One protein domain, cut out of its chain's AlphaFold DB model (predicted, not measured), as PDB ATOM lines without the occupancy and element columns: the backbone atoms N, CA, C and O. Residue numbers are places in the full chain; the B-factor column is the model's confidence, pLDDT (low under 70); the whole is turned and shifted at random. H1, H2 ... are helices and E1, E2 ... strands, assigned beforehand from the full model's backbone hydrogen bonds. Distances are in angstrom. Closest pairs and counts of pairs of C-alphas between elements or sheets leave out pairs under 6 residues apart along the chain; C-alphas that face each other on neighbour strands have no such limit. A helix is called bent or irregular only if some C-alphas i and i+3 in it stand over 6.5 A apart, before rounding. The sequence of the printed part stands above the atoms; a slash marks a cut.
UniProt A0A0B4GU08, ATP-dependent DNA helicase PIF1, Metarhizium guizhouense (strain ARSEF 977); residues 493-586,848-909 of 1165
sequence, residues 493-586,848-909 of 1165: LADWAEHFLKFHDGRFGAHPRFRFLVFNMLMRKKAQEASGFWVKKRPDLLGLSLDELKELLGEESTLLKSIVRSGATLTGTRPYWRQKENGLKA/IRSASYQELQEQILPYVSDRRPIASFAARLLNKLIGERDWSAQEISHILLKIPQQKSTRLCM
ATOM      1  N   LEU A 493     192.633 201.024 101.867       92.75
ATOM      2  CA  LEU A 493     191.515 200.366 102.567       92.75
ATOM      3  C   LEU A 493     190.157 200.706 101.928       92.75
ATOM      4  O   LEU A 493     189.285 199.850 101.848       92.75
ATOM      5  N   ALA A 494     189.992 201.934 101.428       94.56
ATOM      6  CA  ALA A 494     188.761 202.367 100.778       94.56
ATOM      7  C   ALA A 494     188.577 201.747  99.380       94.56
ATOM      8  O   ALA A 494     187.452 201.464  98.982       94.56
ATOM      9  N   ASP A 495     189.652 201.542  98.614       95.50
ATOM     10  CA  ASP A 495     189.595 200.851  97.317       95.50
ATOM     11  C   ASP A 495     189.393 199.340  97.478       95.50
ATOM     12  O   ASP A 495     188.599 198.753  96.752       95.50
ATOM     13  N   TRP A 496     190.042 198.731  98.472       96.38
ATOM     14  CA  TRP A 496     189.863 197.327  98.845       96.38
ATOM     15  C   TRP A 496     188.425 197.050  99.319       96.38
ATOM     16  O   TRP A 496     187.796 196.099  98.861       96.38
ATOM     17  N   ALA A 497     187.861 197.921 100.164       96.69
ATOM     18  CA  ALA A 497     186.482 197.801 100.639       96.69
ATOM     19  C   ALA A 497     185.447 197.950  99.511       96.69
ATOM     20  O   ALA A 497     184.528 197.139  99.410       96.69
ATOM     21  N   GLU A 498     185.605 198.966  98.654       97.44
ATOM     22  CA  GLU A 498     184.729 199.184  97.497       97.44
ATOM     23  C   GLU A 498     184.757 197.974  96.554       97.44
ATOM     24  O   GLU A 498     183.706 197.509  96.123       97.44
ATOM     25  N   HIS A 499     185.950 197.447  96.269       97.31
ATOM     26  CA  HIS A 499     186.144 196.269  95.431       97.31
ATOM     27  C   HIS A 499     185.403 195.041  95.977       97.31
ATOM     28  O   HIS A 499     184.633 194.414  95.250       97.31
ATOM     29  N   PHE A 500     185.561 194.728  97.268       97.81
ATOM     30  CA  PHE A 500     184.927 193.544  97.847       97.81
ATOM     31  C   PHE A 500     183.407 193.656  97.976       97.81
ATOM     32  O   PHE A 500     182.713 192.668  97.737       97.81
ATOM     33  N   LEU A 501     182.855 194.848  98.228       97.19
ATOM     34  CA  LEU A 501     181.401 195.061  98.149       97.19
ATOM     35  C   LEU A 501     180.823 194.872  96.737       97.19
ATOM     36  O   LEU A 501     179.623 194.647  96.613       97.19
ATOM     37  N   LYS A 502     181.657 194.954  95.695       97.19
ATOM     38  CA  LYS A 502     181.285 194.736  94.290       97.19
ATOM     39  C   LYS A 502     181.687 193.354  93.768       97.19
ATOM     40  O   LYS A 502     181.556 193.107  92.575       97.19
ATOM     41  N   PHE A 503     182.214 192.460  94.605       97.19
ATOM     42  CA  PHE A 503     182.702 191.153  94.156       97.19
ATOM     43  C   PHE A 503     181.559 190.279  93.610       97.19
ATOM     44  O   PHE A 503     180.454 190.295  94.150       97.19
ATOM     45  N   HIS A 504     181.815 189.519  92.541       95.00
ATOM     46  CA  HIS A 504     180.779 188.960  91.654       95.00
ATOM     47  C   HIS A 504     179.683 188.085  92.287       95.00
ATOM     48  O   HIS A 504     178.596 187.980  91.719       95.00
ATOM     49  N   ASP A 505     179.957 187.459  93.432       92.31
ATOM     50  CA  ASP A 505     179.017 186.605  94.170       92.31
ATOM     51  C   ASP A 505     178.305 187.316  95.340       92.31
ATOM     52  O   ASP A 505     177.477 186.714  96.024       92.31
ATOM     53  N   GLY A 506     178.622 188.590  95.588       92.81
ATOM     54  CA  GLY A 506     178.019 189.415  96.634       92.81
ATOM     55  C   GLY A 506     178.343 188.999  98.076       92.81
ATOM     56  O   GLY A 506     177.800 189.612  99.000       92.81
ATOM     57  N   ARG A 507     179.214 188.000  98.319       94.19
ATOM     58  CA  ARG A 507     179.401 187.397  99.659       94.19
ATOM     59  C   ARG A 507     179.773 188.421 100.739       94.19
ATOM     60  O   ARG A 507     179.221 188.402 101.835       94.19
ATOM     61  N   PHE A 508     180.655 189.364 100.407       96.00
ATOM     62  CA  PHE A 508     181.193 190.368 101.333       96.00
ATOM     63  C   PHE A 508     180.154 191.417 101.723       96.00
ATOM     64  O   PHE A 508     180.019 191.760 102.898       96.00
ATOM     65  N   GLY A 509     179.394 191.911 100.742       92.75
ATOM     66  CA  GLY A 509     178.302 192.846 100.982       92.75
ATOM     67  C   GLY A 509     177.097 192.193 101.661       92.75
ATOM     68  O   GLY A 509     176.334 192.892 102.333       92.75
ATOM     69  N   ALA A 510     176.954 190.869 101.524       91.31
ATOM     70  CA  ALA A 510     175.940 190.077 102.207       91.31
ATOM     71  C   ALA A 510     176.279 189.724 103.660       91.31
ATOM     72  O   ALA A 510     175.374 189.578 104.483       91.31
ATOM     73  N   HIS A 511     177.566 189.622 103.996       90.88
ATOM     74  CA  HIS A 511     178.007 189.183 105.314       90.88
ATOM     75  C   HIS A 511     177.499 190.111 106.443       90.88
ATOM     76  O   HIS A 511     177.629 191.338 106.326       90.88
ATOM     77  N   PRO A 512     176.943 189.576 107.551       82.44
ATOM     78  CA  PRO A 512     176.337 190.388 108.608       82.44
ATOM     79  C   PRO A 512     177.338 191.272 109.358       82.44
ATOM     80  O   PRO A 512     176.958 192.352 109.793       82.44
ATOM     81  N   ARG A 513     178.609 190.857 109.480       87.12
ATOM     82  CA  ARG A 513     179.631 191.545 110.300       87.12
ATOM     83  C   ARG A 513     180.683 192.321 109.495       87.12
ATOM     84  O   ARG A 513     181.166 193.356 109.945       87.12
ATOM     85  N   PHE A 514     181.027 191.856 108.290       92.50
ATOM     86  CA  PHE A 514     182.200 192.333 107.528       92.50
ATOM     87  C   PHE A 514     182.174 193.848 107.278       92.50
ATOM     88  O   PHE A 514     183.091 194.571 107.666       92.50
ATOM     89  N   ARG A 515     181.072 194.337 106.695       91.94
ATOM     90  CA  ARG A 515     180.854 195.756 106.373       91.94
ATOM     91  C   ARG A 515     181.013 196.688 107.578       91.94
ATOM     92  O   ARG A 515     181.541 197.784 107.424       91.94
ATOM     93  N   PHE A 516     180.608 196.249 108.770       90.81
ATOM     94  CA  PHE A 516     180.686 197.049 109.992       90.81
ATOM     95  C   PHE A 516     182.129 197.188 110.497       90.81
ATOM     96  O   PHE A 516     182.556 198.306 110.788       90.81
ATOM     97  N   LEU A 517     182.912 196.099 110.505       91.75
ATOM     98  CA  LEU A 517     184.340 196.154 110.848       91.75
ATOM     99  C   LEU A 517     185.112 197.054 109.870       91.75
ATOM    100  O   LEU A 517     185.808 197.977 110.294       91.75
ATOM    101  N   VAL A 518     184.943 196.836 108.561       94.25
ATOM    102  CA  VAL A 518     185.639 197.611 107.518       94.25
ATOM    103  C   VAL A 518     185.305 199.103 107.609       94.25
ATOM    104  O   VAL A 518     186.198 199.948 107.513       94.25
ATOM    105  N   PHE A 519     184.036 199.444 107.850       94.62
ATOM    106  CA  PHE A 519     183.609 200.822 108.087       94.62
ATOM    107  C   PHE A 519     184.241 201.426 109.340       94.62
ATOM    108  O   PHE A 519     184.757 202.543 109.275       94.62
ATOM    109  N   ASN A 520     184.245 200.702 110.463       92.81
ATOM    110  CA  ASN A 520     184.816 201.221 111.699       92.81
ATOM    111  C   ASN A 520     186.327 201.458 111.568       92.81
ATOM    112  O   ASN A 520     186.799 202.530 111.941       92.81
ATOM    113  N   MET A 521     187.063 200.530 110.948       92.00
ATOM    114  CA  MET A 521     188.485 200.698 110.629       92.00
ATOM    115  C   MET A 521     188.731 201.911 109.719       92.00
ATOM    116  O   MET A 521     189.614 202.722 109.999       92.00
ATOM    117  N   LEU A 522     187.927 202.083 108.663       93.19
ATOM    118  CA  LEU A 522     188.045 203.219 107.744       93.19
ATOM    119  C   LEU A 522     187.781 204.561 108.445       93.19
ATOM    120  O   LEU A 522     188.499 205.532 108.202       93.19
ATOM    121  N   MET A 523     186.774 204.629 109.317       92.50
ATOM    122  CA  MET A 523     186.432 205.847 110.057       92.50
ATOM    123  C   MET A 523     187.445 206.153 111.169       92.50
ATOM    124  O   MET A 523     187.864 207.303 111.281       92.50
ATOM    125  N   ARG A 524     187.913 205.143 111.922       91.31
ATOM    126  CA  ARG A 524     188.999 205.279 112.916       91.31
ATOM    127  C   ARG A 524     190.290 205.777 112.260       91.31
ATOM    128  O   ARG A 524     190.902 206.717 112.762       91.31
ATOM    129  N   LYS A 525     190.658 205.226 111.096       90.56
ATOM    130  CA  LYS A 525     191.812 205.692 110.313       90.56
ATOM    131  C   LYS A 525     191.661 207.158 109.886       90.56
ATOM    132  O   LYS A 525     192.560 207.951 110.147       90.56
ATOM    133  N   LYS A 526     190.512 207.551 109.319       92.00
ATOM    134  CA  LYS A 526     190.236 208.962 108.975       92.00
ATOM    135  C   LYS A 526     190.280 209.887 110.196       92.00
ATOM    136  O   LYS A 526     190.724 211.025 110.071       92.00
ATOM    137  N   ALA A 527     189.828 209.427 111.365       91.88
ATOM    138  CA  ALA A 527     189.881 210.203 112.604       91.88
ATOM    139  C   ALA A 527     191.324 210.407 113.073       91.88
ATOM    140  O   ALA A 527     191.690 211.530 113.401       91.88
ATOM    141  N   GLN A 528     192.154 209.361 113.018       90.19
ATOM    142  CA  GLN A 528     193.584 209.430 113.329       90.19
ATOM    143  C   GLN A 528     194.351 210.340 112.355       90.19
ATOM    144  O   GLN A 528     195.186 211.135 112.787       90.19
ATOM    145  N   GLU A 529     194.044 210.273 111.055       89.56
ATOM    146  CA  GLU A 529     194.588 211.174 110.030       89.56
ATOM    147  C   GLU A 529     194.182 212.634 110.296       89.56
ATOM    148  O   GLU A 529     195.036 213.520 110.290       89.56
ATOM    149  N   ALA A 530     192.903 212.890 110.597       89.94
ATOM    150  CA  ALA A 530     192.390 214.227 110.893       89.94
ATOM    151  C   ALA A 530     192.978 214.815 112.188       89.94
ATOM    152  O   ALA A 530     193.445 215.957 112.178       89.94
ATOM    153  N   SER A 531     193.026 214.043 113.281       91.44
ATOM    154  CA  SER A 531     193.634 214.487 114.540       91.44
ATOM    155  C   SER A 531     195.138 214.684 114.384       91.44
ATOM    156  O   SER A 531     195.666 215.691 114.837       91.44
ATOM    157  N   GLY A 532     195.833 213.771 113.699       88.69
ATOM    158  CA  GLY A 532     197.270 213.881 113.445       88.69
ATOM    159  C   GLY A 532     197.620 215.106 112.600       88.69
ATOM    160  O   GLY A 532     198.560 215.828 112.923       88.69
ATOM    161  N   PHE A 533     196.831 215.394 111.563       85.56
ATOM    162  CA  PHE A 533     196.963 216.604 110.748       85.56
ATOM    163  C   PHE A 533     196.705 217.883 111.559       85.56
ATOM    164  O   PHE A 533     197.459 218.849 111.439       85.56
ATOM    165  N   TRP A 534     195.669 217.891 112.405       89.19
ATOM    166  CA  TRP A 534     195.344 219.028 113.268       89.19
ATOM    167  C   TRP A 534     196.434 219.282 114.324       89.19
ATOM    168  O   TRP A 534     196.872 220.420 114.478       89.19
ATOM    169  N   VAL A 535     196.957 218.231 114.966       88.31
ATOM    170  CA  VAL A 535     198.078 218.318 115.920       88.31
ATOM    171  C   VAL A 535     199.351 218.824 115.232       88.31
ATOM    172  O   VAL A 535     199.993 219.740 115.737       88.31
ATOM    173  N   LYS A 536     199.701 218.305 114.044       84.44
ATOM    174  CA  LYS A 536     200.880 218.765 113.277       84.44
ATOM    175  C   LYS A 536     200.811 220.248 112.879       84.44
ATOM    176  O   LYS A 536     201.851 220.858 112.659       84.44
ATOM    177  N   LYS A 537     199.613 220.839 112.797       80.50
ATOM    178  CA  LYS A 537     199.426 222.284 112.573       80.50
ATOM    179  C   LYS A 537     199.647 223.149 113.812       80.50
ATOM    180  O   LYS A 537     199.751 224.365 113.662       80.50
ATOM    181  N   ARG A 538     199.686 222.550 115.002       81.75
ATOM    182  CA  ARG A 538     199.770 223.236 116.293       81.75
ATOM    183  C   ARG A 538     200.965 222.739 117.119       81.75
ATOM    184  O   ARG A 538     200.769 222.131 118.173       81.75
ATOM    185  N   PRO A 539     202.210 222.959 116.645       78.75
ATOM    186  CA  PRO A 539     203.408 222.583 117.396       78.75
ATOM    187  C   PRO A 539     203.510 223.323 118.738       78.75
ATOM    188  O   PRO A 539     204.071 222.779 119.680       78.75
ATOM    189  N   ASP A 540     202.892 224.503 118.841       81.50
ATOM    190  CA  ASP A 540     202.719 225.286 120.069       81.50
ATOM    191  C   ASP A 540     202.009 224.520 121.199       81.50
ATOM    192  O   ASP A 540     202.218 224.826 122.366       81.50
ATOM    193  N   LEU A 541     201.208 223.501 120.872       83.81
ATOM    194  CA  LEU A 541     200.464 222.704 121.852       83.81
ATOM    195  C   LEU A 541     201.133 221.360 122.186       83.81
ATOM    196  O   LEU A 541     200.639 220.630 123.043       83.81
ATOM    197  N   LEU A 542     202.225 220.985 121.506       82.19
ATOM    198  CA  LEU A 542     202.840 219.657 121.659       82.19
ATOM    199  C   LEU A 542     203.532 219.442 123.011       82.19
ATOM    200  O   LEU A 542     203.689 218.290 123.409       82.19
ATOM    201  N   GLY A 543     203.948 220.522 123.677       79.81
ATOM    202  CA  GLY A 543     204.625 220.488 124.978       79.81
ATOM    203  C   GLY A 543     203.700 220.533 126.197       79.81
ATOM    204  O   GLY A 543     204.205 220.458 127.308       79.81
ATOM    205  N   LEU A 544     202.380 220.657 126.006       85.62
ATOM    206  CA  LEU A 544     201.421 220.793 127.106       85.62
ATOM    207  C   LEU A 544     201.379 219.546 127.995       85.62
ATOM    208  O   LEU A 544     201.200 218.426 127.501       85.62
ATOM    209  N   SER A 545     201.429 219.767 129.304       88.31
ATOM    210  CA  SER A 545     201.045 218.801 130.331       88.31
ATOM    211  C   SER A 545     199.538 218.503 130.304       88.31
ATOM    212  O   SER A 545     198.748 219.143 129.598       88.31
ATOM    213  N   LEU A 546     199.113 217.493 131.070       87.19
ATOM    214  CA  LEU A 546     197.696 217.141 131.167       87.19
ATOM    215  C   LEU A 546     196.873 218.239 131.867       87.19
ATOM    216  O   LEU A 546     195.708 218.421 131.517       87.19
ATOM    217  N   ASP A 547     197.456 218.965 132.820       87.69
ATOM    218  CA  ASP A 547     196.741 219.978 133.601       87.69
ATOM    219  C   ASP A 547     196.600 221.301 132.837       87.69
ATOM    220  O   ASP A 547     195.480 221.792 132.706       87.69
ATOM    221  N   GLU A 548     197.654 221.776 132.165       87.06
ATOM    222  CA  GLU A 548     197.550 222.903 131.216       87.06
ATOM    223  C   GLU A 548     196.530 222.608 130.096       87.06
ATOM    224  O   GLU A 548     195.795 223.489 129.640       87.06
ATOM    225  N   LEU A 549     196.429 221.345 129.655       87.62
ATOM    226  CA  LEU A 549     195.402 220.937 128.698       87.62
ATOM    227  C   LEU A 549     193.983 221.032 129.288       87.62
ATOM    228  O   LEU A 549     193.071 221.425 128.561       87.62
ATOM    229  N   LYS A 550     193.771 220.691 130.568       86.25
ATOM    230  CA  LYS A 550     192.461 220.851 131.232       86.25
ATOM    231  C   LYS A 550     192.070 222.327 131.316       86.25
ATOM    232  O   LYS A 550     190.931 222.654 130.994       86.25
ATOM    233  N   GLU A 551     193.006 223.206 131.668       86.19
ATOM    234  CA  GLU A 551     192.784 224.658 131.737       86.19
ATOM    235  C   GLU A 551     192.367 225.239 130.373       86.19
ATOM    236  O   GLU A 551     191.341 225.915 130.259       86.19
ATOM    237  N   LEU A 552     193.079 224.884 129.296       84.44
ATOM    238  CA  LEU A 552     192.736 225.283 127.919       84.44
ATOM    239  C   LEU A 552     191.407 224.688 127.403       84.44
ATOM    240  O   LEU A 552     190.854 225.142 126.389       84.44
ATOM    241  N   LEU A 553     190.887 223.663 128.078       83.19
ATOM    242  CA  LEU A 553     189.625 222.987 127.781       83.19
ATOM    243  C   LEU A 553     188.452 223.454 128.671       83.19
ATOM    244  O   LEU A 553     187.400 222.819 128.654       83.19
ATOM    245  N   GLY A 554     188.584 224.578 129.388       75.75
ATOM    246  CA  GLY A 554     187.494 225.197 130.159       75.75
ATOM    247  C   GLY A 554     186.214 225.508 129.354       75.75
ATOM    248  O   GLY A 554     186.171 225.376 128.131       75.75
ATOM    249  N   GLU A 555     185.153 225.940 130.044       58.72
ATOM    250  CA  GLU A 555     183.752 225.886 129.571       58.72
ATOM    251  C   GLU A 555     183.506 226.383 128.128       58.72
ATOM    252  O   GLU A 555     182.801 225.728 127.358       58.72
ATOM    253  N   GLU A 556     184.123 227.492 127.715       59.25
ATOM    254  CA  GLU A 556     183.942 228.112 126.391       59.25
ATOM    255  C   GLU A 556     185.001 227.707 125.334       59.25
ATOM    256  O   GLU A 556     185.060 228.308 124.253       59.25
ATOM    257  N   SER A 557     185.807 226.668 125.595       69.06
ATOM    258  CA  SER A 557     187.040 226.328 124.862       69.06
ATOM    259  C   SER A 557     186.952 226.436 123.329       69.06
ATOM    260  O   SER A 557     186.310 225.650 122.614       69.06
ATOM    261  N   THR A 558     187.694 227.406 122.788       77.88
ATOM    262  CA  THR A 558     187.927 227.562 121.345       77.88
ATOM    263  C   THR A 558     188.775 226.416 120.783       77.88
ATOM    264  O   THR A 558     188.620 226.055 119.612       77.88
ATOM    265  N   LEU A 559     189.610 225.796 121.627       83.94
ATOM    266  CA  LEU A 559     190.426 224.628 121.313       83.94
ATOM    267  C   LEU A 559     189.541 223.421 120.979       83.94
ATOM    268  O   LEU A 559     189.661 222.858 119.890       83.94
ATOM    269  N   LEU A 560     188.576 223.102 121.847       85.44
ATOM    270  CA  LEU A 560     187.593 222.037 121.630       85.44
ATOM    271  C   LEU A 560     186.807 222.253 120.322       85.44
ATOM    272  O   LEU A 560     186.726 221.362 119.470       85.44
ATOM    273  N   LYS A 561     186.302 223.480 120.115       83.81
ATOM    274  CA  LYS A 561     185.594 223.899 118.890       83.81
ATOM    275  C   LYS A 561     186.483 223.751 117.631       83.81
ATOM    276  O   LYS A 561     185.959 223.447 116.555       83.81
ATOM    277  N   SER A 562     187.806 223.924 117.747       84.81
ATOM    278  CA  SER A 562     188.788 223.736 116.663       84.81
ATOM    279  C   SER A 562     189.057 222.259 116.349       84.81
ATOM    280  O   SER A 562     188.973 221.864 115.182       84.81
ATOM    281  N   ILE A 563     189.288 221.421 117.369       88.50
ATOM    282  CA  ILE A 563     189.500 219.973 117.198       88.50
ATOM    283  C   ILE A 563     188.286 219.350 116.507       88.50
ATOM    284  O   ILE A 563     188.434 218.718 115.461       88.50
ATOM    285  N   VAL A 564     187.073 219.593 117.017       88.50
ATOM    286  CA  VAL A 564     185.826 219.066 116.433       88.50
ATOM    287  C   VAL A 564     185.677 219.464 114.959       88.50
ATOM    288  O   VAL A 564     185.264 218.648 114.136       88.50
ATOM    289  N   ARG A 565     186.064 220.693 114.587       85.81
ATOM    290  CA  ARG A 565     186.006 221.179 113.198       85.81
ATOM    291  C   ARG A 565     186.941 220.404 112.260       85.81
ATOM    292  O   ARG A 565     186.592 220.230 111.093       85.81
ATOM    293  N   SER A 566     188.079 219.900 112.745       87.25
ATOM    294  CA  SER A 566     188.968 219.034 111.948       87.25
ATOM    295  C   SER A 566     188.313 217.696 111.570       87.25
ATOM    296  O   SER A 566     188.570 217.167 110.491       87.25
ATOM    297  N   GLY A 567     187.361 217.221 112.383       88.50
ATOM    298  CA  GLY A 567     186.532 216.045 112.112       88.50
ATOM    299  C   GLY A 567     185.550 216.190 110.943       88.50
ATOM    300  O   GLY A 567     184.818 215.248 110.655       88.50
ATOM    301  N   ALA A 568     185.512 217.319 110.226       88.12
ATOM    302  CA  ALA A 568     184.633 217.504 109.064       88.12
ATOM    303  C   ALA A 568     184.897 216.513 107.904       88.12
ATOM    304  O   ALA A 568     184.055 216.367 107.021       88.12
ATOM    305  N   THR A 569     186.027 215.798 107.904       87.69
ATOM    306  CA  THR A 569     186.323 214.695 106.968       87.69
ATOM    307  C   THR A 569     185.600 213.382 107.315       87.69
ATOM    308  O   THR A 569     185.482 212.496 106.462       87.69
ATOM    309  N   LEU A 570     185.080 213.249 108.542       91.75
ATOM    310  CA  LEU A 570     184.386 212.065 109.051       91.75
ATOM    311  C   LEU A 570     182.943 212.029 108.533       91.75
ATOM    312  O   LEU A 570     182.007 212.497 109.181       91.75
ATOM    313  N   THR A 571     182.777 211.486 107.328       91.38
ATOM    314  CA  THR A 571     181.499 211.388 106.606       91.38
ATOM    315  C   THR A 571     180.360 210.878 107.495       91.38
ATOM    316  O   THR A 571     180.495 209.839 108.127       91.38
ATOM    317  N   GLY A 572     179.241 211.609 107.534       86.81
ATOM    318  CA  GLY A 572     178.046 211.253 108.312       86.81
ATOM    319  C   GLY A 572     178.045 211.700 109.783       86.81
ATOM    320  O   GLY A 572     177.000 211.647 110.423       86.81
ATOM    321  N   THR A 573     179.168 212.174 110.332       87.94
ATOM    322  CA  THR A 573     179.233 212.677 111.722       87.94
ATOM    323  C   THR A 573     178.706 214.114 111.863       87.94
ATOM    324  O   THR A 573     178.551 214.843 110.876       87.94
ATOM    325  N   ARG A 574     178.484 214.567 113.107       85.00
ATOM    326  CA  ARG A 574     178.066 215.947 113.425       85.00
ATOM    327  C   ARG A 574     178.944 217.042 112.786       85.00
ATOM    328  O   ARG A 574     178.371 217.926 112.145       85.00
ATOM    329  N   PRO A 575     180.293 217.038 112.883       88.06
ATOM    330  CA  PRO A 575     181.113 218.068 112.235       88.06
ATOM    331  C   PRO A 575     181.052 218.032 110.702       88.06
ATOM    332  O   PRO A 575     181.082 219.097 110.081       88.06
ATOM    333  N   TYR A 576     180.904 216.853 110.083       90.31
ATOM    334  CA  TYR A 576     180.682 216.738 108.636       90.31
ATOM    335  C   TYR A 576     179.378 217.432 108.226       90.31
ATOM    336  O   TYR A 576     179.393 218.327 107.378       90.31
ATOM    337  N   TRP A 577     178.255 217.093 108.868       87.69
ATOM    338  CA  TRP A 577     176.964 217.701 108.539       87.69
ATOM    339  C   TRP A 577     176.927 219.203 108.839       87.69
ATOM    340  O   TRP A 577     176.433 219.964 108.010       87.69
ATOM    341  N   ARG A 578     177.560 219.665 109.925       85.56
ATOM    342  CA  ARG A 578     177.708 221.101 110.228       85.56
ATOM    343  C   ARG A 578     178.498 221.857 109.150       85.56
ATOM    344  O   ARG A 578     178.162 222.995 108.823       85.56
ATOM    345  N   GLN A 579     179.520 221.239 108.547       85.50
ATOM    346  CA  GLN A 579     180.220 221.826 107.396       85.50
ATOM    347  C   GLN A 579     179.293 221.928 106.173       85.50
ATOM    348  O   GLN A 579     179.266 222.966 105.506       85.50
ATOM    349  N   LYS A 580     178.505 220.881 105.888       87.62
ATOM    350  CA  LYS A 580     177.534 220.878 104.778       87.62
ATOM    351  C   LYS A 580     176.416 221.900 104.974       87.62
ATOM    352  O   LYS A 580     176.041 222.568 104.014       87.62
ATOM    353  N   GLU A 581     175.938 222.063 106.203       85.50
ATOM    354  CA  GLU A 581     174.919 223.039 106.588       85.50
ATOM    355  C   GLU A 581     175.410 224.470 106.345       85.50
ATOM    356  O   GLU A 581     174.707 225.265 105.725       85.50
ATOM    357  N   ASN A 582     176.640 224.790 106.763       83.00
ATOM    358  CA  ASN A 582     177.243 226.102 106.524       83.00
ATOM    359  C   ASN A 582     177.385 226.407 105.024       83.00
ATOM    360  O   ASN A 582     177.064 227.515 104.593       83.00
ATOM    361  N   GLY A 583     177.798 225.418 104.221       83.06
ATOM    362  CA  GLY A 583     177.827 225.537 102.761       83.06
ATOM    363  C   GLY A 583     176.439 225.793 102.170       83.06
ATOM    364  O   GLY A 583     176.261 226.732 101.402       83.06
ATOM    365  N   LEU A 584     175.421 225.032 102.588       86.06
ATOM    366  CA  LEU A 584     174.054 225.219 102.099       86.06
ATOM    367  C   LEU A 584     173.455 226.572 102.520       86.06
ATOM    368  O   LEU A 584     172.806 227.226 101.710       86.06
ATOM    369  N   LYS A 585     173.731 227.047 103.743       84.38
ATOM    370  CA  LYS A 585     173.362 228.403 104.188       84.38
ATOM    371  C   LYS A 585     174.034 229.487 103.343       84.38
ATOM    372  O   LYS A 585     173.388 230.484 103.035       84.38
ATOM    373  N   ALA A 586     175.298 229.309 102.953       81.69
ATOM    374  CA  ALA A 586     175.988 230.235 102.053       81.69
ATOM    375  C   ALA A 586     175.375 230.225 100.640       81.69
ATOM    376  O   ALA A 586     175.117 231.289 100.084       81.69
ATOM    377  N   ILE A 848     169.992 210.456 116.434       52.62
ATOM    378  CA  ILE A 848     169.912 210.284 117.890       52.62
ATOM    379  C   ILE A 848     170.421 211.571 118.553       52.62
ATOM    380  O   ILE A 848     171.441 212.118 118.130       52.62
ATOM    381  N   ARG A 849     169.743 212.049 119.608       55.94
ATOM    382  CA  ARG A 849     170.189 213.201 120.415       55.94
ATOM    383  C   ARG A 849     171.592 212.933 120.970       55.94
ATOM    384  O   ARG A 849     171.762 212.119 121.871       55.94
ATOM    385  N   SER A 850     172.582 213.630 120.427       67.00
ATOM    386  CA  SER A 850     173.989 213.462 120.793       67.00
ATOM    387  C   SER A 850     174.364 214.302 122.021       67.00
ATOM    388  O   SER A 850     173.805 215.381 122.223       67.00
ATOM    389  N   ALA A 851     175.348 213.831 122.788       71.06
ATOM    390  CA  ALA A 851     175.917 214.523 123.947       71.06
ATOM    391  C   ALA A 851     176.478 215.920 123.601       71.06
ATOM    392  O   ALA A 851     176.867 216.178 122.448       71.06
ATOM    393  N   SER A 852     176.563 216.824 124.578       80.56
ATOM    394  CA  SER A 852     177.309 218.080 124.398       80.56
ATOM    395  C   SER A 852     178.807 217.800 124.197       80.56
ATOM    396  O   SER A 852     179.318 216.748 124.580       80.56
ATOM    397  N   TYR A 853     179.552 218.720 123.573       83.44
ATOM    398  CA  TYR A 853     181.000 218.513 123.404       83.44
ATOM    399  C   TYR A 853     181.760 218.554 124.747       83.44
ATOM    400  O   TYR A 853     182.818 217.938 124.841       83.44
ATOM    401  N   GLN A 854     181.200 219.210 125.773       81.50
ATOM    402  CA  GLN A 854     181.707 219.204 127.151       81.50
ATOM    403  C   GLN A 854     181.517 217.816 127.796       81.50
ATOM    404  O   GLN A 854     182.490 217.220 128.249       81.50
ATOM    405  N   GLU A 855     180.323 217.217 127.696       84.69
ATOM    406  CA  GLU A 855     180.069 215.835 128.154       84.69
ATOM    407  C   GLU A 855     181.001 214.808 127.483       84.69
ATOM    408  O   GLU A 855     181.419 213.834 128.111       84.69
ATOM    409  N   LEU A 856     181.337 214.992 126.197       84.44
ATOM    410  CA  LEU A 856     182.323 214.135 125.527       84.44
ATOM    411  C   LEU A 856     183.724 214.314 126.108       84.44
ATOM    412  O   LEU A 856     184.434 213.329 126.291       84.44
ATOM    413  N   GLN A 857     184.128 215.559 126.357       86.38
ATOM    414  CA  GLN A 857     185.418 215.892 126.947       86.38
ATOM    415  C   GLN A 857     185.559 215.253 128.335       86.38
ATOM    416  O   GLN A 857     186.543 214.556 128.569       86.38
ATOM    417  N   GLU A 858     184.557 215.392 129.205       86.94
ATOM    418  CA  GLU A 858     184.511 214.744 130.524       86.94
ATOM    419  C   GLU A 858     184.634 213.216 130.433       86.94
ATOM    420  O   GLU A 858     185.379 212.602 131.192       86.94
ATOM    421  N   GLN A 859     183.967 212.588 129.457       85.75
ATOM    422  CA  GLN A 859     184.070 211.141 129.211       85.75
ATOM    423  C   GLN A 859     185.437 210.690 128.666       85.75
ATOM    424  O   GLN A 859     185.716 209.490 128.649       85.75
ATOM    425  N   ILE A 860     186.263 211.608 128.159       88.88
ATOM    426  CA  ILE A 860     187.539 211.303 127.495       88.88
ATOM    427  C   ILE A 860     188.737 211.619 128.387       88.88
ATOM    428  O   ILE A 860     189.698 210.849 128.372       88.88
ATOM    429  N   LEU A 861     188.685 212.723 129.141       88.69
ATOM    430  CA  LEU A 861     189.778 213.213 129.988       88.69
ATOM    431  C   LEU A 861     190.411 212.124 130.884       88.69
ATOM    432  O   LEU A 861     191.639 212.041 130.867       88.69
ATOM    433  N   PRO A 862     189.656 211.225 131.557       89.19
ATOM    434  CA  PRO A 862     190.226 210.156 132.390       89.19
ATOM    435  C   PRO A 862     191.109 209.135 131.656       89.19
ATOM    436  O   PRO A 862     191.771 208.328 132.299       89.19
ATOM    437  N   TYR A 863     191.097 209.123 130.320       88.19
ATOM    438  CA  TYR A 863     191.836 208.160 129.498       88.19
ATOM    439  C   TYR A 863     192.937 208.813 128.640       88.19
ATOM    440  O   TYR A 863     193.578 208.133 127.828       88.19
ATOM    441  N   VAL A 864     193.138 210.129 128.746       89.75
ATOM    442  CA  VAL A 864     194.182 210.863 128.011       89.75
ATOM    443  C   VAL A 864     195.570 210.421 128.488       89.75
ATOM    444  O   VAL A 864     195.771 210.151 129.663       89.75
ATOM    445  N   SER A 865     196.531 210.300 127.568       88.94
ATOM    446  CA  SER A 865     197.907 209.906 127.897       88.94
ATOM    447  C   SER A 865     198.779 211.106 128.269       88.94
ATOM    448  O   SER A 865     198.993 211.980 127.428       88.94
ATOM    449  N   ASP A 866     199.380 211.064 129.458       86.19
ATOM    450  CA  ASP A 866     200.258 212.117 129.999       86.19
ATOM    451  C   ASP A 866     201.466 212.435 129.109       86.19
ATOM    452  O   ASP A 866     201.917 213.572 129.045       86.19
ATOM    453  N   ARG A 867     201.986 211.443 128.368       84.88
ATOM    454  CA  ARG A 867     203.176 211.620 127.513       84.88
ATOM    455  C   ARG A 867     202.939 212.534 126.309       84.88
ATOM    456  O   ARG A 867     203.898 213.098 125.793       84.88
ATOM    457  N   ARG A 868     201.705 212.592 125.789       86.56
ATOM    458  CA  ARG A 868     201.296 213.444 124.651       86.56
ATOM    459  C   ARG A 868     199.812 213.826 124.787       86.56
ATOM    460  O   ARG A 868     198.993 213.343 123.988       86.56
ATOM    461  N   PRO A 869     199.446 214.676 125.766       90.38
ATOM    462  CA  PRO A 869     198.054 214.891 126.161       90.38
ATOM    463  C   PRO A 869     197.187 215.396 125.010       90.38
ATOM    464  O   PRO A 869     196.180 214.768 124.680       90.38
ATOM    465  N   ILE A 870     197.620 216.452 124.308       91.19
ATOM    466  CA  ILE A 870     196.838 217.050 123.214       91.19
ATOM    467  C   ILE A 870     196.570 216.065 122.067       91.19
ATOM    468  O   ILE A 870     195.469 216.021 121.516       91.19
ATOM    469  N   ALA A 871     197.557 215.231 121.721       89.94
ATOM    470  CA  ALA A 871     197.439 214.273 120.630       89.94
ATOM    471  C   ALA A 871     196.529 213.099 121.008       89.94
ATOM    472  O   ALA A 871     195.709 212.664 120.197       89.94
ATOM    473  N   SER A 872     196.636 212.628 122.254       92.00
ATOM    474  CA  SER A 872     195.762 211.598 122.808       92.00
ATOM    475  C   SER A 872     194.313 212.092 122.910       92.00
ATOM    476  O   SER A 872     193.405 211.416 122.426       92.00
ATOM    477  N   PHE A 873     194.095 213.301 123.439       92.88
ATOM    478  CA  PHE A 873     192.775 213.921 123.547       92.88
ATOM    479  C   PHE A 873     192.125 214.138 122.174       92.88
ATOM    480  O   PHE A 873     191.008 213.670 121.951       92.88
ATOM    481  N   ALA A 874     192.828 214.761 121.221       92.06
ATOM    482  CA  ALA A 874     192.287 215.019 119.887       92.06
ATOM    483  C   ALA A 874     191.917 213.723 119.143       92.06
ATOM    484  O   ALA A 874     190.840 213.637 118.545       92.06
ATOM    485  N   ALA A 875     192.766 212.690 119.217       91.25
ATOM    486  CA  ALA A 875     192.480 211.391 118.612       91.25
ATOM    487  C   ALA A 875     191.292 210.684 119.285       91.25
ATOM    488  O   ALA A 875     190.431 210.139 118.592       91.25
ATOM    489  N   ARG A 876     191.199 210.703 120.623       91.62
ATOM    490  CA  ARG A 876     190.066 210.110 121.355       91.62
ATOM    491  C   ARG A 876     188.754 210.842 121.072       91.62
ATOM    492  O   ARG A 876     187.748 210.177 120.839       91.62
ATOM    493  N   LEU A 877     188.770 212.175 121.011       92.00
ATOM    494  CA  LEU A 877     187.592 212.991 120.707       92.00
ATOM    495  C   LEU A 877     187.055 212.712 119.305       92.00
ATOM    496  O   LEU A 877     185.880 212.384 119.164       92.00
ATOM    497  N   LEU A 878     187.905 212.753 118.274       92.38
ATOM    498  CA  LEU A 878     187.458 212.455 116.910       92.38
ATOM    499  C   LEU A 878     186.986 211.004 116.736       92.38
ATOM    500  O   LEU A 878     186.067 210.765 115.956       92.38
ATOM    501  N   ASN A 879     187.552 210.047 117.478       90.56
ATOM    502  CA  ASN A 879     187.038 208.677 117.491       90.56
ATOM    503  C   ASN A 879     185.668 208.580 118.176       90.56
ATOM    504  O   ASN A 879     184.757 207.980 117.610       90.56
ATOM    505  N   LYS A 880     185.480 209.221 119.338       89.12
ATOM    506  CA  LYS A 880     184.202 209.236 120.074       89.12
ATOM    507  C   LYS A 880     183.047 209.771 119.214       89.12
ATOM    508  O   LYS A 880     181.960 209.203 119.270       89.12
ATOM    509  N   LEU A 881     183.304 210.765 118.350       87.25
ATOM    510  CA  LEU A 881     182.333 211.307 117.378       87.25
ATOM    511  C   LEU A 881     181.786 210.272 116.367       87.25
ATOM    512  O   LEU A 881     180.739 210.501 115.762       87.25
ATOM    513  N   ILE A 882     182.471 209.142 116.156       87.56
ATOM    514  CA  ILE A 882     181.999 208.050 115.286       87.56
ATOM    515  C   ILE A 882     180.918 207.223 116.004       87.56
ATOM    516  O   ILE A 882     179.965 206.771 115.371       87.56
ATOM    517  N   GLY A 883     181.060 207.035 117.320       80.81
ATOM    518  CA  GLY A 883     180.219 206.159 118.141       80.81
ATOM    519  C   GLY A 883     178.987 206.817 118.776       80.81
ATOM    520  O   GLY A 883     178.282 206.146 119.521       80.81
ATOM    521  N   GLU A 884     178.720 208.101 118.517       78.50
ATOM    522  CA  GLU A 884     177.614 208.860 119.144       78.50
ATOM    523  C   GLU A 884     176.216 208.488 118.645       78.50
ATOM    524  O   GLU A 884     175.213 208.942 119.200       78.50
ATOM    525  N   ARG A 885     176.150 207.743 117.542       73.62
ATOM    526  CA  ARG A 885     174.913 207.387 116.858       73.62
ATOM    527  C   ARG A 885     174.981 205.970 116.317       73.62
ATOM    528  O   ARG A 885     176.063 205.402 116.148       73.62
ATOM    529  N   ASP A 886     173.809 205.459 115.987       77.50
ATOM    530  CA  ASP A 886     173.661 204.214 115.256       77.50
ATOM    531  C   ASP A 886     173.871 204.468 113.750       77.50
ATOM    532  O   ASP A 886     173.579 205.550 113.241       77.50
ATOM    533  N   TRP A 887     174.404 203.470 113.045       83.81
ATOM    534  CA  TRP A 887     174.664 203.509 111.604       83.81
ATOM    535  C   TRP A 887     173.950 202.342 110.927       83.81
ATOM    536  O   TRP A 887     174.151 201.183 111.304       83.81
ATOM    537  N   SER A 888     173.122 202.618 109.920       84.38
ATOM    538  CA  SER A 888     172.396 201.558 109.210       84.38
ATOM    539  C   SER A 888     173.291 200.780 108.237       84.38
ATOM    540  O   SER A 888     174.279 201.295 107.703       84.38
ATOM    541  N   ALA A 889     172.921 199.531 107.947       87.25
ATOM    542  CA  ALA A 889     173.620 198.705 106.964       87.25
ATOM    543  C   ALA A 889     173.653 199.325 105.549       87.25
ATOM    544  O   ALA A 889     174.675 199.220 104.862       87.25
ATOM    545  N   GLN A 890     172.562 199.973 105.116       90.06
ATOM    546  CA  GLN A 890     172.488 200.655 103.816       90.06
ATOM    547  C   GLN A 890     173.402 201.893 103.797       90.06
ATOM    548  O   GLN A 890     174.202 202.039 102.873       90.06
ATOM    549  N   GLU A 891     173.395 202.711 104.857       91.56
ATOM    550  CA  GLU A 891     174.280 203.878 104.975       91.56
ATOM    551  C   GLU A 891     175.762 203.506 104.912       91.56
ATOM    552  O   GLU A 891     176.538 204.109 104.167       91.56
ATOM    553  N   ILE A 892     176.169 202.508 105.698       93.38
ATOM    554  CA  ILE A 892     177.557 202.051 105.723       93.38
ATOM    555  C   ILE A 892     177.977 201.550 104.344       93.38
ATOM    556  O   ILE A 892     179.066 201.880 103.872       93.38
ATOM    557  N   SER A 893     177.091 200.827 103.659       94.88
ATOM    558  CA  SER A 893     177.352 200.370 102.298       94.88
ATOM    559  C   SER A 893     177.492 201.545 101.319       94.88
ATOM    560  O   SER A 893     178.428 201.551 100.528       94.88
ATOM    561  N   HIS A 894     176.652 202.583 101.421       95.44
ATOM    562  CA  HIS A 894     176.755 203.827 100.635       95.44
ATOM    563  C   HIS A 894     178.121 204.511 100.805       95.44
ATOM    564  O   HIS A 894     178.754 204.904  99.825       95.44
ATOM    565  N   ILE A 895     178.614 204.602 102.050       95.31
ATOM    566  CA  ILE A 895     179.918 205.207 102.376       95.31
ATOM    567  C   ILE A 895     181.079 204.355 101.846       95.31
ATOM    568  O   ILE A 895     182.024 204.900 101.273       95.31
ATOM    569  N   LEU A 896     181.022 203.031 102.017       96.75
ATOM    570  CA  LEU A 896     182.066 202.108 101.556       96.75
ATOM    571  C   LEU A 896     182.113 201.977 100.023       96.75
ATOM    572  O   LEU A 896     183.194 201.837  99.457       96.75
ATOM    573  N   LEU A 897     180.973 202.123  99.342       96.75
ATOM    574  CA  LEU A 897     180.874 202.262  97.882       96.75
ATOM    575  C   LEU A 897     181.325 203.645  97.368       96.75
ATOM    576  O   LEU A 897     181.256 203.902  96.166       96.75
ATOM    577  N   LYS A 898     181.776 204.538  98.264       94.94
ATOM    578  CA  LYS A 898     182.210 205.922  97.989       94.94
ATOM    579  C   LYS A 898     181.141 206.798  97.329       94.94
ATOM    580  O   LYS A 898     181.467 207.807  96.699       94.94
ATOM    581  N   ILE A 899     179.865 206.456  97.496       95.25
ATOM    582  CA  ILE A 899     178.768 207.284  97.005       95.25
ATOM    583  C   ILE A 899     178.685 208.527  97.914       95.25
ATOM    584  O   ILE A 899     178.675 208.400  99.143       95.25
ATOM    585  N   PRO A 900     178.663 209.760  97.369       93.12
ATOM    586  CA  PRO A 900     178.559 210.954  98.199       93.12
ATOM    587  C   PRO A 900     177.249 210.968  98.998       93.12
ATOM    588  O   PRO A 900     176.170 210.849  98.426       93.12
ATOM    589  N   GLN A 901     177.322 211.188 100.314       91.56
ATOM    590  CA  GLN A 901     176.133 211.422 101.156       91.56
ATOM    591  C   GLN A 901     175.437 212.765 100.840       91.56
ATOM    592  O   GLN A 901     174.309 213.002 101.262       91.56
ATOM    593  N   GLN A 902     176.105 213.659 100.102       91.69
ATOM    594  CA  GLN A 902     175.618 214.985  99.727       91.69
ATOM    595  C   GLN A 902     176.234 215.420  98.389       91.69
ATOM    596  O   GLN A 902     177.437 215.238  98.181       91.69
ATOM    597  N   LYS A 903     175.438 216.047  97.512       91.38
ATOM    598  CA  LYS A 903     175.892 216.691  96.266       91.38
ATOM    599  C   LYS A 903     175.268 218.085  96.116       91.38
ATOM    600  O   LYS A 903     174.213 218.378  96.668       91.38
ATOM    601  N   SER A 904     175.968 218.968  95.412       87.19
ATOM    602  CA  SER A 904     175.573 220.352  95.137       87.19
ATOM    603  C   SER A 904     176.058 220.725  93.742       87.19
ATOM    604  O   SER A 904     177.151 220.304  93.356       87.19
ATOM    605  N   THR A 905     175.286 221.518  93.005       84.19
ATOM    606  CA  THR A 905     175.746 222.175  91.771       84.19
ATOM    607  C   THR A 905     176.740 223.298  92.050       84.19
ATOM    608  O   THR A 905     177.542 223.619  91.184       84.19
ATOM    609  N   ARG A 906     176.745 223.875  93.261       75.25
ATOM    610  CA  ARG A 906     177.689 224.923  93.693       75.25
ATOM    611  C   ARG A 906     178.724 224.396  94.683       75.25
ATOM    612  O   ARG A 906     178.395 223.590  95.556       75.25
ATOM    613  N   LEU A 907     179.957 224.890  94.582       71.56
ATOM    614  CA  LEU A 907     181.039 224.595  95.521       71.56
ATOM    615  C   LEU A 907     181.240 225.787  96.463       71.56
ATOM    616  O   LEU A 907     181.425 226.918  96.020       71.56
ATOM    617  N   CYS A 908     181.214 225.530  97.769       69.31
ATOM    618  CA  CYS A 908     181.463 226.543  98.794       69.31
ATOM    619  C   CYS A 908     182.893 226.397  99.320       69.31
ATOM    620  O   CYS A 908     183.281 225.308  99.748       69.31
ATOM    621  N   MET A 909     183.656 227.489  99.330       66.00
ATOM    622  CA  MET A 909     184.962 227.554  99.984       66.00
ATOM    623  C   MET A 909     184.863 228.418 101.241       66.00
ATOM    624  O   MET A 909     184.317 229.519 101.203       66.00
TER     625      MET A 909
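What this domain is: This is residues 493 to 586 and 848 to 909 of the 1165 residues of the protein "ATP-dependent DNA helicase PIF1" of Metarhizium guizhouense (strain ARSEF 977) (UniProt A0A0B4GU08). A long helix, H3, forms the spine of a helical body; H8 and H5 pack along its later part, and H1, H2 and H9 gather round its beginning. H7 and H4 pack on H8, while H6 leaves H5 at nearly a right angle, with E3 near its far part. The printed part has 156 residues, with nine named helices and three short strands in the order H1 to H8, E1, H9, E2, E3. It is mostly helix and compact, with a radius of gyration of the C-alphas of 17.4 A and spans of 55 by 37 by 30 A.

How they stand to each other: The hub is H3, residues 514 to 536. H8, residues 869 to 880, touches it, closest at C-alphas 531 and 875, 5.2 A, opposite ways at a shallow tilt of 32 degrees, only just short of steep. H5, residues 558 to 569, touches residues 526 to 534 of H3 alone, closest at C-alphas 566 and 530, 6.0 A. H9, residues 889 to 896, touches residues 515 to 519 of H3 alone, closest at C-alphas 892 and 519, 6.6 A. H1, residues 493 to 501, touches H9, closest at C-alphas 498 and 896, 5.7 A. H2, residues 507 to 510, touches H1 only at the corner, closest at C-alphas 509 and 501, 4.7 A. H7, residues 853 to 863, touches H8 at a steep tilt of 59 degrees, closest at C-alphas 860 and 876, 6.7 A. H4, residues 546 to 552, touches residues 869 to 870 of H8 alone, closest at C-alphas 546 and 869, 5.5 A. H6, residues 574 to 586, touches H5 about perpendicular, at 86 degrees, closest at C-alphas 576 and 568, 4.0 A; it is apart from H3. E1, residues 886 to 888, E2, residues 902 to 904, and E3, residues 907 to 909, pair with no named strand. Every O i to N i+4 pair is within hydrogen-bond range in H1, H3, H4, H6, H8 and H9, but 5 of 8 in H5 and 5 of 7 in H7; H2 is too short for one.

Where its parts are: H3 runs 32.9 A from C-alpha 514 at (182.200, 192.333, 107.528) to C-alpha 536 at (200.880, 218.765, 113.277). H5 measures 19.4 A, H6 18.4 A, and H7 and H8 16.2 A each. H5 is irregular, with C-alphas 566 and 569 7.1 A apart; H7 is only just irregular, with C-alphas 859 and 862 7.0 A apart. E3 ends at C-alpha 909, (184.962, 227.554, 99.984).

The domain as a whole: The C-alphas of Asp 505 and Glu 551 are farthest apart, 55.2 A. Residues 587 to 847 are not printed; C-alphas 586 and 848 are 26.2 A apart across this cut. No link printed whole is long. Mean pLDDT of the printed part is 87.0; residues 555 to 557, 848 to 850 and 908 to 909 are under 70.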